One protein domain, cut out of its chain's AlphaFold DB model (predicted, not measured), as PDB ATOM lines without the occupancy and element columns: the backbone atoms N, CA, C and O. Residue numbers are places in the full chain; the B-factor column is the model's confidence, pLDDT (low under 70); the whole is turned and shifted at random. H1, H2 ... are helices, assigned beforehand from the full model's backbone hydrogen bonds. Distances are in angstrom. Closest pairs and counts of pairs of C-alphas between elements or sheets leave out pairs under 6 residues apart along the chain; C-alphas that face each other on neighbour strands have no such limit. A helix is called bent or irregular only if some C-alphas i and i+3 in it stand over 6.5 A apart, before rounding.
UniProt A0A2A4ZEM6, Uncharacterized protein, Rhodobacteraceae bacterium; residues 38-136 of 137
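AT A GLANCE: This is residues 38 to 136 of the 137 residues of an uncharacterized protein of Rhodobacteraceae bacterium (UniProt A0A2A4ZEM6). A long helical hairpin: H1b makes the longest axis, and H2 folds back from one end of it, pairing with H1b before swinging away past a kink. The short H3 folds back on H2, clear of H1b, and the small arm H1a turns a corner at the other end of H1b. The printed part has 99 residues, with three named helices in the order H1, H2, H3 and no named strand; the class is all helix. The whole is loose, with a radius of gyration of the C-alphas of 16.4 A, and elongated, spanning 52 by 29 by 22 A.

IN THESE COORDINATES: H1, residues 38 to 82, was assigned as one helix by its hydrogen bonds but is bent: C-alphas 47 and 50 are 9.4 A apart. Its arm H1b, residues 50 to 82, is 46.1 A long, has a kink of 25 degrees near residue 63 and is irregular, with C-alphas 79 and 82 6.7 A apart. The arm H1a, residues 38 to 47, is 14.2 A long and begins at C-alpha 38 (91.016, 75.905, 34.394). H2, residues 86 to 116, is 42.1 A long and has a kink of 40 degrees near residue 102; it is neither bent nor irregular, but only just: C-alphas 102 and 105 are 6.4 A apart. H3, residues 125 to 133, is 12.0 A long and ends at C-alpha 133 (86.334, 108.611, 36.124).

HOW THE PARTS SIT: H1b and H2 form a helical hairpin and touch, opposite ways at a steep tilt of 38 degrees; their closest C-alphas, of Gly 70 and Ser 97, are 4.1 A apart. H2 touches H3 with residues 98 to 110 alone, in a second helical hairpin at a shallow tilt of 15 degrees; the closest C-alphas, of Phe 99 and Ala 132, are 5.3 A apart. H1b touches H1a with residues 51 to 53 alone, at a steep tilt of 55 degrees; the closest C-alphas, of Leu 41 and Ala 53, are 5.6 A apart. H1b and H3 are apart. In H1a and H3 every O i to N i+4 pair is within hydrogen-bond range; in H1b 26 of 29 are, in H2 24 of 27.

THE WHOLE: The two C-alphas farthest apart, of Trp 46 and Lys 83, are 52.1 A apart. The printed part has no cut; the link H1 to H2 is tight and the link H2 to H3 short. Mean pLDDT of the printed part is 78.3; among the 14 residues under 70 are 51 to 53 and 132 to 136.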
ATOM      1  N   PHE A  38      90.956  77.044  35.304       70.69
ATOM      2  CA  PHE A  38      91.016  75.905  34.394       70.69
ATOM      3  C   PHE A  38      89.655  75.215  34.257       70.69
ATOM      4  O   PHE A  38      89.228  74.929  33.143       70.69
ATOM      5  N   GLY A  39      88.928  75.018  35.361       73.69
ATOM      6  CA  GLY A  39      87.560  74.494  35.341       73.69
ATOM      7  C   GLY A  39      86.596  75.405  34.578       73.69
ATOM      8  O   GLY A  39      85.805  74.921  33.772       73.69
ATOM      9  N   LEU A  40      86.713  76.724  34.758       73.12
ATOM     10  CA  LEU A  40      85.949  77.725  34.011       73.12
ATOM     11  C   LEU A  40      86.297  77.700  32.514       73.12
ATOM     12  O   LEU A  40      85.396  77.700  31.677       73.12
ATOM     13  N   LEU A  41      87.587  77.624  32.169       69.12
ATOM     14  CA  LEU A  41      88.055  77.509  30.784       69.12
ATOM     15  C   LEU A  41      87.542  76.232  30.117       69.12
ATOM     16  O   LEU A  41      87.096  76.292  28.973       69.12
ATOM     17  N   LEU A  42      87.545  75.099  30.822       70.81
ATOM     18  CA  LEU A  42      86.986  73.843  30.321       70.81
ATOM     19  C   LEU A  42      85.475  73.947  30.087       70.81
ATOM     20  O   LEU A  42      85.001  73.532  29.036       70.81
ATOM     21  N   LEU A  43      84.728  74.554  31.013       69.75
ATOM     22  CA  LEU A  43      83.281  74.779  30.880       69.75
ATOM     23  C   LEU A  43      82.937  75.675  29.683       69.75
ATOM     24  O   LEU A  43      81.990  75.397  28.943       69.75
ATOM     25  N   ILE A  44      83.721  76.730  29.471       67.44
ATOM     26  CA  ILE A  44      83.551  77.661  28.351       67.44
ATOM     27  C   ILE A  44      83.965  77.011  27.035       67.44
ATOM     28  O   ILE A  44      83.265  77.172  26.041       67.44
ATOM     29  N   THR A  45      85.045  76.229  27.021       69.31
ATOM     30  CA  THR A  45      85.456  75.474  25.828       69.31
ATOM     31  C   THR A  45      84.408  74.422  25.469       69.31
ATOM     32  O   THR A  45      84.087  74.259  24.295       69.31
ATOM     33  N   TRP A  46      83.821  73.758  26.470       70.81
ATOM     34  CA  TRP A  46      82.766  72.763  26.282       70.81
ATOM     35  C   TRP A  46      81.494  73.369  25.679       70.81
ATOM     36  O   TRP A  46      80.876  72.754  24.814       70.81
ATOM     37  N   LYS A  47      81.080  74.565  26.124       71.56
ATOM     38  CA  LYS A  47      79.834  75.202  25.652       71.56
ATOM     39  C   LYS A  47      79.998  76.159  24.469       71.56
ATOM     40  O   LYS A  47      79.043  76.334  23.722       71.56
ATOM     41  N   GLY A  48      81.155  76.794  24.318       62.62
ATOM     42  CA  GLY A  48      81.395  77.886  23.366       62.62
ATOM     43  C   GLY A  48      82.623  77.694  22.474       62.62
ATOM     44  O   GLY A  48      82.974  78.602  21.723       62.62
ATOM     45  N   GLY A  49      83.298  76.544  22.550       71.25
ATOM     46  CA  GLY A  49      84.473  76.240  21.736       71.25
ATOM     47  C   GLY A  49      85.752  76.969  22.168       71.25
ATOM     48  O   GLY A  49      85.765  77.835  23.043       71.25
ATOM     49  N   PHE A  50      86.865  76.602  21.531       71.75
ATOM     50  CA  PHE A  50      88.215  77.072  21.876       71.75
ATOM     51  C   PHE A  50      88.396  78.595  21.730       71.75
ATOM     52  O   PHE A  50      89.087  79.223  22.532       71.75
ATOM     53  N   ALA A  51      87.713  79.209  20.761       66.50
ATOM     54  CA  ALA A  51      87.736  80.657  20.553       66.50
ATOM     55  C   ALA A  51      87.192  81.434  21.767       66.50
ATOM     56  O   ALA A  51      87.751  82.464  22.145       66.50
ATOM     57  N   SER A  52      86.163  80.906  22.437       66.75
ATOM     58  CA  SER A  52      85.572  81.529  23.627       66.75
ATOM     59  C   SER A  52      86.522  81.509  24.830       66.75
ATOM     60  O   SER A  52      86.575  82.467  25.602       66.75
ATOM     61  N   ALA A  53      87.324  80.449  24.974       69.25
ATOM     62  CA  ALA A  53      88.342  80.357  26.019       69.25
ATOM     63  C   ALA A  53      89.484  81.364  25.801       69.25
ATOM     64  O   ALA A  53      89.908  82.033  26.747       69.25
ATOM     65  N   ILE A  54      89.937  81.529  24.554       73.25
ATOM     66  CA  ILE A  54      90.922  82.558  24.189       73.25
ATOM     67  C   ILE A  54      90.356  83.957  24.447       73.25
ATOM     68  O   ILE A  54      91.042  84.788  25.043       73.25
ATOM     69  N   GLY A  55      89.102  84.210  24.059       70.00
ATOM     70  CA  GLY A  55      88.426  85.486  24.300       70.00
ATOM     71  C   GLY A  55      88.376  85.848  25.786       70.00
ATOM     72  O   GLY A  55      88.718  86.971  26.156       70.00
ATOM     73  N   LEU A  56      88.052  84.887  26.658       74.19
ATOM     74  CA  LEU A  56      88.072  85.104  28.106       74.19
ATOM     75  C   LEU A  56      89.485  85.408  28.632       74.19
ATOM     76  O   LEU A  56      89.647  86.293  29.472       74.19
ATOM     77  N   LEU A  57      90.507  84.689  28.159       78.00
ATOM     78  CA  LEU A  57      91.894  84.937  28.568       78.00
ATOM     79  C   LEU A  57      92.367  86.328  28.148       78.00
ATOM     80  O   LEU A  57      92.979  87.027  28.953       78.00
ATOM     81  N   LEU A  58      92.050  86.752  26.923       76.94
ATOM     82  CA  LEU A  58      92.344  88.101  26.438       76.94
ATOM     83  C   LEU A  58      91.595  89.161  27.246       76.94
ATOM     84  O   LEU A  58      92.179  90.177  27.624       76.94
ATOM     85  N   PHE A  59      90.331  88.901  27.582       76.19
ATOM     86  CA  PHE A  59      89.541  89.781  28.434       76.19
ATOM     87  C   PHE A  59      90.162  89.919  29.831       76.19
ATOM     88  O   PHE A  59      90.390  91.034  30.290       76.19
ATOM     89  N   LEU A  60      90.547  88.819  30.480       79.31
ATOM     90  CA  LEU A  60      91.260  88.843  31.764       79.31
ATOM     91  C   LEU A  60      92.611  89.562  31.666       79.31
ATOM     92  O   LEU A  60      92.939  90.383  32.525       79.31
ATOM     93  N   ALA A  61      93.383  89.295  30.612       77.38
ATOM     94  CA  ALA A  61      94.664  89.951  30.371       77.38
ATOM     95  C   ALA A  61      94.505  91.470  30.199       77.38
ATOM     96  O   ALA A  61      95.353  92.230  30.669       77.38
ATOM     97  N   SER A  62      93.399  91.924  29.601       79.50
ATOM     98  CA  SER A  62      93.124  93.349  29.384       79.50
ATOM     99  C   SER A  62      92.981  94.151  30.684       79.50
ATOM    100  O   SER A  62      93.394  95.308  30.724       79.50
ATOM    101  N   PHE A  63      92.517  93.537  31.779       78.38
ATOM    102  CA  PHE A  63      92.478  94.179  33.100       78.38
ATOM    103  C   PHE A  63      93.881  94.443  33.652       78.38
ATOM    104  O   PHE A  63      94.175  95.536  34.142       78.38
ATOM    105  N   TYR A  64      94.769  93.447  33.560       79.00
ATOM    106  CA  TYR A  64      96.164  93.589  33.990       79.00
ATOM    107  C   TYR A  64      96.909  94.593  33.118       79.00
ATOM    108  O   TYR A  64      97.617  95.463  33.632       79.00
ATOM    109  N   PHE A  65      96.712  94.497  31.804       83.75
ATOM    110  CA  PHE A  65      97.304  95.416  30.847       83.75
ATOM    111  C   PHE A  65      96.817  96.846  31.080       83.75
ATOM    112  O   PHE A  65      97.627  97.769  31.122       83.75
ATOM    113  N   GLY A  66      95.522  97.034  31.343       83.31
ATOM    114  CA  GLY A  66      94.954  98.341  31.638       83.31
ATOM    115  C   GLY A  66      95.479  98.952  32.929       83.31
ATOM    116  O   GLY A  66      95.870 100.120  32.942       83.31
ATOM    117  N   ALA A  67      95.595  98.161  33.998       81.75
ATOM    118  CA  ALA A  67      96.228  98.613  35.235       81.75
ATOM    119  C   ALA A  67      97.701  99.016  35.019       81.75
ATOM    120  O   ALA A  67      98.156 100.006  35.603       81.75
ATOM    121  N   GLY A  68      98.437  98.270  34.188       83.25
ATOM    122  CA  GLY A  68      99.831  98.544  33.830       83.25
ATOM    123  C   GLY A  68     100.000  99.811  32.989       83.25
ATOM    124  O   GLY A  68     100.796 100.677  33.354       83.25
ATOM    125  N   LEU A  69      99.212  99.959  31.920       85.38
ATOM    126  CA  LEU A  69      99.180 101.167  31.091       85.38
ATOM    127  C   LEU A  69      98.823 102.397  31.919       85.38
ATOM    128  O   LEU A  69      99.485 103.424  31.803       85.38
ATOM    129  N   GLY A  70      97.838 102.277  32.808       85.44
ATOM    130  CA  GLY A  70      97.492 103.330  33.751       85.44
ATOM    131  C   GLY A  70      98.691 103.781  34.589       85.44
ATOM    132  O   GLY A  70      99.015 104.965  34.634       85.44
ATOM    133  N   ARG A  71      99.431 102.845  35.198       85.38
ATOM    134  CA  ARG A  71     100.654 103.194  35.948       85.38
ATOM    135  C   ARG A  71     101.689 103.895  35.076       85.38
ATOM    136  O   ARG A  71     102.274 104.876  35.525       85.38
ATOM    137  N   LEU A  72     101.910 103.411  33.855       87.31
ATOM    138  CA  LEU A  72     102.851 104.029  32.922       87.31
ATOM    139  C   LEU A  72     102.438 105.470  32.601       87.31
ATOM    140  O   LEU A  72     103.263 106.373  32.718       87.31
ATOM    141  N   PHE A  73     101.163 105.700  32.287       87.06
ATOM    142  CA  PHE A  73     100.624 107.038  32.050       87.06
ATOM    143  C   PHE A  73     100.788 107.950  33.263       87.06
ATOM    144  O   PHE A  73     101.242 109.078  33.103       87.06
ATOM    145  N   GLY A  74     100.495 107.470  34.474       85.88
ATOM    146  CA  GLY A  74     100.690 108.261  35.691       85.88
ATOM    147  C   GLY A  74     102.150 108.654  35.916       85.88
ATOM    148  O   GLY A  74     102.431 109.794  36.279       85.88
ATOM    149  N   ARG A  75     103.091 107.753  35.624       85.94
ATOM    150  CA  ARG A  75     104.526 108.048  35.701       85.94
ATOM    151  C   ARG A  75     104.961 109.070  34.652       85.94
ATOM    152  O   ARG A  75     105.636 110.038  34.988       85.94
ATOM    153  N   LEU A  76     104.550 108.889  33.397       89.75
ATOM    154  CA  LEU A  76     104.857 109.826  32.312       89.75
ATOM    155  C   LEU A  76     104.248 111.208  32.582       89.75
ATOM    156  O   LEU A  76     104.918 112.219  32.399       89.75
ATOM    157  N   ALA A  77     103.014 111.261  33.080       87.62
ATOM    158  CA  ALA A  77     102.372 112.507  33.469       87.62
ATOM    159  C   ALA A  77     103.162 113.224  34.574       87.62
ATOM    160  O   ALA A  77     103.351 114.435  34.490       87.62
ATOM    161  N   ASN A  78     103.696 112.501  35.566       89.88
ATOM    162  CA  ASN A  78     104.575 113.133  36.547       89.88
ATOM    163  C   ASN A  78     105.883 113.630  35.915       89.88
ATOM    164  O   ASN A  78     106.261 114.767  36.142       89.88
ATOM    165  N   ILE A  79     106.552 112.837  35.076       89.50
ATOM    166  CA  ILE A  79     107.842 113.222  34.472       89.50
ATOM    167  C   ILE A  79     107.713 114.447  33.552       89.50
ATOM    168  O   ILE A  79     108.564 115.337  33.575       89.50
ATOM    169  N   TYR A  80     106.667 114.492  32.727       90.44
ATOM    170  CA  TYR A  80     106.560 115.477  31.650       90.44
ATOM    171  C   TYR A  80     105.653 116.664  31.979       90.44
ATOM    172  O   TYR A  80     105.899 117.752  31.459       90.44
ATOM    173  N   ILE A  81     104.638 116.482  32.831       91.31
ATOM    174  CA  ILE A  81     103.612 117.503  33.096       91.31
ATOM    175  C   ILE A  81     103.798 118.110  34.486       91.31
ATOM    176  O   ILE A  81     104.005 119.314  34.594       91.31
ATOM    177  N   PHE A  82     103.733 117.291  35.540       86.81
ATOM    178  CA  PHE A  82     103.676 117.800  36.918       86.81
ATOM    179  C   PHE A  82     105.056 118.070  37.530       86.81
ATOM    180  O   PHE A  82     105.241 119.085  38.185       86.81
ATOM    181  N   LYS A  83     106.035 117.197  37.273       89.75
ATOM    182  CA  LYS A  83     107.412 117.231  37.803       89.75
ATOM    183  C   LYS A  83     107.466 117.306  39.332       89.75
ATOM    184  O   LYS A  83     108.295 118.007  39.902       89.75
ATOM    185  N   GLU A  84     106.575 116.564  39.978       90.50
ATOM    186  CA  GLU A  84     106.373 116.565  41.426       90.50
ATOM    187  C   GLU A  84     107.109 115.411  42.122       90.50
ATOM    188  O   GLU A  84     107.743 114.557  41.491       90.50
ATOM    189  N   THR A  85     107.007 115.378  43.453       90.00
ATOM    190  CA  THR A  85     107.696 114.410  44.316       90.00
ATOM    191  C   THR A  85     107.358 112.940  43.994       90.00
ATOM    192  O   THR A  85     106.276 112.635  43.479       90.00
ATOM    193  N   PRO A  86     108.229 111.980  44.372       87.25
ATOM    194  CA  PRO A  86     107.965 110.547  44.183       87.25
ATOM    195  C   PRO A  86     106.664 110.057  44.842       87.25
ATOM    196  O   PRO A  86     106.017 109.125  44.366       87.25
ATOM    197  N   GLU A  87     106.242 110.695  45.933       87.25
ATOM    198  CA  GLU A  87     104.981 110.392  46.615       87.25
ATOM    199  C   GLU A  87     103.771 110.818  45.777       87.25
ATOM    200  O   GLU A  87     102.756 110.116  45.722       87.25
ATOM    201  N   PHE A  88     103.871 111.957  45.088       81.94
ATOM    202  CA  PHE A  88     102.865 112.386  44.127       81.94
ATOM    203  C   PHE A  88     102.820 111.446  42.918       81.94
ATOM    204  O   PHE A  88     101.728 111.008  42.549       81.94
ATOM    205  N   GLU A  89     103.977 111.045  42.383       86.50
ATOM    206  CA  GLU A  89     104.074 110.041  41.314       86.50
ATOM    207  C   GLU A  89     103.352 108.745  41.693       86.50
ATOM    208  O   GLU A  89     102.487 108.276  40.954       86.50
ATOM    209  N   ALA A  90     103.631 108.199  42.879       82.44
ATOM    210  CA  ALA A  90     103.014 106.962  43.346       82.44
ATOM    211  C   ALA A  90     101.481 107.073  43.450       82.44
ATOM    212  O   ALA A  90     100.754 106.142  43.081       82.44
ATOM    213  N   ARG A  91     100.961 108.217  43.913       82.12
ATOM    214  CA  ARG A  91      99.510 108.481  43.939       82.12
ATOM    215  C   ARG A  91      98.934 108.576  42.531       82.12
ATOM    216  O   ARG A  91      97.876 107.999  42.278       82.12
ATOM    217  N   LEU A  92      99.627 109.253  41.620       83.69
ATOM    218  CA  LEU A  92      99.195 109.444  40.240       83.69
ATOM    219  C   LEU A  92      99.163 108.114  39.477       83.69
ATOM    220  O   LEU A  92      98.140 107.757  38.895       83.69
ATOM    221  N   MET A  93     100.233 107.324  39.576       84.69
ATOM    222  CA  MET A  93     100.312 105.964  39.037       84.69
ATOM    223  C   MET A  93      99.175 105.084  39.556       84.69
ATOM    224  O   MET A  93      98.559 104.361  38.776       84.69
ATOM    225  N   ASN A  94      98.868 105.145  40.854       81.31
ATOM    226  CA  ASN A  94      97.779 104.368  41.441       81.31
ATOM    227  C   ASN A  94      96.402 104.794  40.924       81.31
ATOM    228  O   ASN A  94      95.585 103.926  40.618       81.31
ATOM    229  N   ARG A  95      96.148 106.101  40.790       81.38
ATOM    230  CA  ARG A  95      94.884 106.613  40.238       81.38
ATOM    231  C   ARG A  95      94.707 106.184  38.786       81.38
ATOM    232  O   ARG A  95      93.698 105.572  38.456       81.38
ATOM    233  N   PHE A  96      95.711 106.386  37.935       83.25
ATOM    234  CA  PHE A  96      95.642 105.934  36.542       83.25
ATOM    235  C   PHE A  96      95.577 104.411  36.405       83.25
ATOM    236  O   PHE A  96      94.887 103.917  35.519       83.25
ATOM    237  N   SER A  97      96.201 103.643  37.299       81.50
ATOM    238  CA  SER A  97      96.020 102.185  37.347       81.50
ATOM    239  C   SER A  97      94.564 101.799  37.637       81.50
ATOM    240  O   SER A  97      94.006 100.941  36.954       81.50
ATOM    241  N   ALA A  98      93.935 102.475  38.603       78.50
ATOM    242  CA  ALA A  98      92.525 102.294  38.935       78.50
ATOM    243  C   ALA A  98      91.577 102.781  37.824       78.50
ATOM    244  O   ALA A  98      90.471 102.264  37.731       78.50
ATOM    245  N   PHE A  99      92.016 103.710  36.963       82.81
ATOM    246  CA  PHE A  99      91.311 104.077  35.727       82.81
ATOM    247  C   PHE A  99      91.373 102.976  34.673       82.81
ATOM    248  O   PHE A  99      90.367 102.571  34.097       82.81
ATOM    249  N   GLY A 100      92.595 102.531  34.375       79.31
ATOM    250  CA  GLY A 100      92.863 101.668  33.237       79.31
ATOM    251  C   GLY A 100      92.319 100.265  33.455       79.31
ATOM    252  O   GLY A 100      91.888  99.632  32.496       79.31
ATOM    253  N   PHE A 101      92.276  99.799  34.708       79.44
ATOM    254  CA  PHE A 101      91.714  98.499  35.072       79.44
ATOM    255  C   PHE A 101      90.265  98.300  34.574       79.44
ATOM    256  O   PHE A 101      90.037  97.324  33.867       79.44
ATOM    257  N   PRO A 102      89.293  99.184  34.873       78.56
ATOM    258  CA  PRO A 102      87.925  99.052  34.373       78.56
ATOM    259  C   PRO A 102      87.709  99.601  32.954       78.56
ATOM    260  O   PRO A 102      86.744  99.196  32.313       78.56
ATOM    261  N   PHE A 103      88.550 100.519  32.458       82.31
ATOM    262  CA  PHE A 103      88.305 101.200  31.177       82.31
ATOM    263  C   PHE A 103      88.893 100.480  29.953       82.31
ATOM    264  O   PHE A 103      88.295 100.483  28.879       82.31
ATOM    265  N   ILE A 104      90.052  99.835  30.090       83.44
ATOM    266  CA  ILE A 104      90.713  99.160  28.962       83.44
ATOM    267  C   ILE A 104      89.977  97.894  28.482       83.44
ATOM    268  O   ILE A 104      89.906  97.707  27.268       83.44
ATOM    269  N   PRO A 105      89.375  97.054  29.346       81.94
ATOM    270  CA  PRO A 105      88.583  95.908  28.893       81.94
ATOM    271  C   PRO A 105      87.408  96.256  27.956       81.94
ATOM    272  O   PRO A 105      87.340  95.670  26.872       81.94
ATOM    273  N   PRO A 106      86.505  97.210  28.278       83.00
ATOM    274  CA  PRO A 106      85.438  97.600  27.354       83.00
ATOM    275  C   PRO A 106      85.974  98.312  26.103       83.00
ATOM    276  O   PRO A 106      85.406  98.139  25.027       83.00
ATOM    277  N   LEU A 107      87.095  99.041  26.198       83.19
ATOM    278  CA  LEU A 107      87.766  99.621  25.029       83.19
ATOM    279  C   LEU A 107      88.265  98.538  24.064       83.19
ATOM    280  O   LEU A 107      88.018  98.621  22.861       83.19
ATOM    281  N   LEU A 108      88.919  97.499  24.589       82.88
ATOM    282  CA  LEU A 108      89.395  96.366  23.799       82.88
ATOM    283  C   LEU A 108      88.228  95.598  23.171       82.88
ATOM    284  O   LEU A 108      88.299  95.249  21.997       82.88
ATOM    285  N   ALA A 109      87.151  95.371  23.925       80.38
ATOM    286  CA  ALA A 109      85.957  94.697  23.420       80.38
ATOM    287  C   ALA A 109      85.269  95.506  22.306       80.38
ATOM    288  O   ALA A 109      84.912  94.946  21.270       80.38
ATOM    289  N   SER A 110      85.155  96.830  22.462       83.31
ATOM    290  CA  SER A 110      84.606  97.710  21.425       83.31
ATOM    291  C   SER A 110      85.476  97.730  20.165       83.31
ATOM    292  O   SER A 110      84.945  97.697  19.055       83.31
ATOM    293  N   TRP A 111      86.804  97.760  20.316       83.75
ATOM    294  CA  TRP A 111      87.724  97.658  19.182       83.75
ATOM    295  C   TRP A 111      87.598  96.297  18.489       83.75
ATOM    296  O   TRP A 111      87.427  96.253  17.273       83.75
ATOM    297  N   ALA A 112      87.597  95.198  19.246       77.81
ATOM    298  CA  ALA A 112      87.484  93.850  18.701       77.81
ATOM    299  C   ALA A 112      86.164  93.648  17.939       77.81
ATOM    300  O   ALA A 112      86.173  93.075  16.852       77.81
ATOM    301  N   ASN A 113      85.051  94.196  18.439       79.19
ATOM    302  CA  ASN A 113      83.782  94.219  17.710       79.19
ATOM    303  C   ASN A 113      83.899  94.943  16.363       79.19
ATOM    304  O   ASN A 113      83.399  94.440  15.366       79.19
ATOM    305  N   SER A 114      84.598  96.084  16.308       81.38
ATOM    306  CA  SER A 114      84.770  96.832  15.054       81.38
ATOM    307  C   SER A 114      85.647  96.124  14.018       81.38
ATOM    308  O   SER A 114      85.478  96.354  12.826       81.38
ATOM    309  N   GLN A 115      86.601  95.299  14.461       80.44
ATOM    310  CA  GLN A 115      87.568  94.646  13.573       80.44
ATOM    311  C   GLN A 115      87.138  93.242  13.144       80.44
ATOM    312  O   GLN A 115      87.503  92.791  12.064       80.44
ATOM    313  N   PHE A 116      86.394  92.544  14.002       76.56
ATOM    314  CA  PHE A 116      86.131  91.112  13.855       76.56
ATOM    315  C   PHE A 116      84.641  90.748  13.927       76.56
ATOM    316  O   PHE A 116      84.321  89.565  13.905       76.56
ATOM    317  N   ASP A 117      83.745  91.735  14.046       73.56
ATOM    318  CA  ASP A 117      82.284  91.553  14.102       73.56
ATOM    319  C   ASP A 117      81.812  90.565  15.193       73.56
ATOM    320  O   ASP A 117      80.847  89.816  15.060       73.56
ATOM    321  N   LEU A 118      82.523  90.554  16.326       67.06
ATOM    322  CA  LEU A 118      82.354  89.560  17.396       67.06
ATOM    323  C   LEU A 118      81.062  89.721  18.214       67.06
ATOM    324  O   LEU A 118      80.806  88.903  19.099       67.06
ATOM    325  N   SER A 119      80.248  90.746  17.932       71.12
ATOM    326  CA  SER A 119      78.948  90.995  18.577       71.12
ATOM    327  C   SER A 119      78.980  90.930  20.116       71.12
ATOM    328  O   SER A 119      78.010  90.527  20.760       71.12
ATOM    329  N   ILE A 120      80.099  91.316  20.738       70.94
ATOM    330  CA  ILE A 120      80.251  91.329  22.196       70.94
ATOM    331  C   ILE A 120      79.337  92.423  22.750       70.94
ATOM    332  O   ILE A 120      79.449  93.582  22.352       70.94
ATOM    333  N   GLY A 121      78.444  92.079  23.679       72.44
ATOM    334  CA  GLY A 121      77.595  93.059  24.354       72.44
ATOM    335  C   GLY A 121      78.428  93.977  25.250       72.44
ATOM    336  O   GLY A 121      78.823  93.577  26.343       72.44
ATOM    337  N   VAL A 122      78.696  95.199  24.790       74.56
ATOM    338  CA  VAL A 122      79.402  96.238  25.556       74.56
ATOM    339  C   VAL A 122      78.500  97.464  25.642       74.56
ATOM    340  O   VAL A 122      77.912  97.873  24.640       74.56
ATOM    341  N   HIS A 123      78.379  98.051  26.832       75.56
ATOM    342  CA  HIS A 123      77.720  99.347  26.977       75.56
ATOM    343  C   HIS A 123      78.522 100.438  26.243       75.56
ATOM    344  O   HIS A 123      79.708 100.244  25.952       75.56
ATOM    345  N   PRO A 124      77.911 101.596  25.931       78.88
ATOM    346  CA  PRO A 124      78.625 102.713  25.328       78.88
ATOM    347  C   PRO A 124      79.917 103.036  26.088       78.88
ATOM    348  O   PRO A 124      79.926 103.130  27.316       78.88
ATOM    349  N   LEU A 125      81.020 103.249  25.361       79.38
ATOM    350  CA  LEU A 125      82.326 103.552  25.966       79.38
ATOM    351  C   LEU A 125      82.279 104.765  26.901       79.38
ATOM    352  O   LEU A 125      83.034 104.825  27.868       79.38
ATOM    353  N   TRP A 126      81.382 105.712  26.628       73.38
ATOM    354  CA  TRP A 126      81.174 106.880  27.473       73.38
ATOM    355  C   TRP A 126      80.663 106.518  28.872       73.38
ATOM    356  O   TRP A 126      81.150 107.076  29.853       73.38
ATOM    357  N   ASP A 127      79.775 105.532  28.992       75.19
ATOM    358  CA  ASP A 127      79.285 105.074  30.293       75.19
ATOM    359  C   ASP A 127      80.425 104.436  31.092       75.19
ATOM    360  O   ASP A 127      80.614 104.744  32.267       75.19
ATOM    361  N   HIS A 128      81.262 103.629  30.434       75.56
ATOM    362  CA  HIS A 128      82.464 103.055  31.044       75.56
ATOM    363  C   HIS A 128      83.498 104.118  31.436       75.56
ATOM    364  O   HIS A 128      84.137 103.994  32.482       75.56
ATOM    365  N   PHE A 129      83.651 105.174  30.633       77.50
ATOM    366  CA  PHE A 129      84.515 106.312  30.942       77.50
ATOM    367  C   PHE A 129      84.017 107.080  32.170       77.50
ATOM    368  O   PHE A 129      84.798 107.352  33.084       77.50
ATOM    369  N   LEU A 130      82.722 107.404  32.229       77.12
ATOM    370  CA  LEU A 130      82.094 108.059  33.383       77.12
ATOM    371  C   LEU A 130      82.227 107.206  34.645       77.12
ATOM    372  O   LEU A 130      82.504 107.717  35.728       77.12
ATOM    373  N   TRP A 131      82.102 105.892  34.501       71.12
ATOM    374  CA  TRP A 131      82.267 104.956  35.603       71.12
ATOM    375  C   TRP A 131      83.712 104.903  36.111       71.12
ATOM    376  O   TRP A 131      83.961 105.020  37.310       71.12
ATOM    377  N   ALA A 132      84.681 104.809  35.197       69.56
ATOM    378  CA  ALA A 132      86.105 104.795  35.525       69.56
ATOM    379  C   ALA A 132      86.599 106.144  36.081       69.56
ATOM    380  O   ALA A 132      87.470 106.174  36.951       69.56
ATOM    381  N   SER A 133      86.034 107.261  35.620       68.81
ATOM    382  CA  SER A 133      86.334 108.611  36.124       68.81
ATOM    383  C   SER A 133      85.617 108.934  37.437       68.81
ATOM    384  O   SER A 133      86.150 109.687  38.249       68.81
ATOM    385  N   GLY A 134      84.484 108.292  37.734       64.00
ATOM    386  CA  GLY A 134      83.885 108.295  39.071       64.00
ATOM    387  C   GLY A 134      84.826 107.747  40.154       64.00
ATOM    388  O   GLY A 134      84.669 108.092  41.320       64.00
ATOM    389  N   CYS A 135      85.839 106.957  39.774       54.25
ATOM    390  CA  CYS A 135      86.920 106.494  40.652       54.25
ATOM    391  C   CYS A 135      88.073 107.506  40.848       54.25
ATOM    392  O   CYS A 135      89.013 107.208  41.588       54.25
ATOM    393  N   PHE A 136      88.041 108.673  40.186       50.88
ATOM    394  CA  PHE A 136      89.083 109.717  40.257       50.88
ATOM    395  C   PHE A 136      88.780 110.874  41.210       50.88
ATOM    396  O   PHE A 136      89.733 111.516  41.674       50.88
TER     397      PHE A 136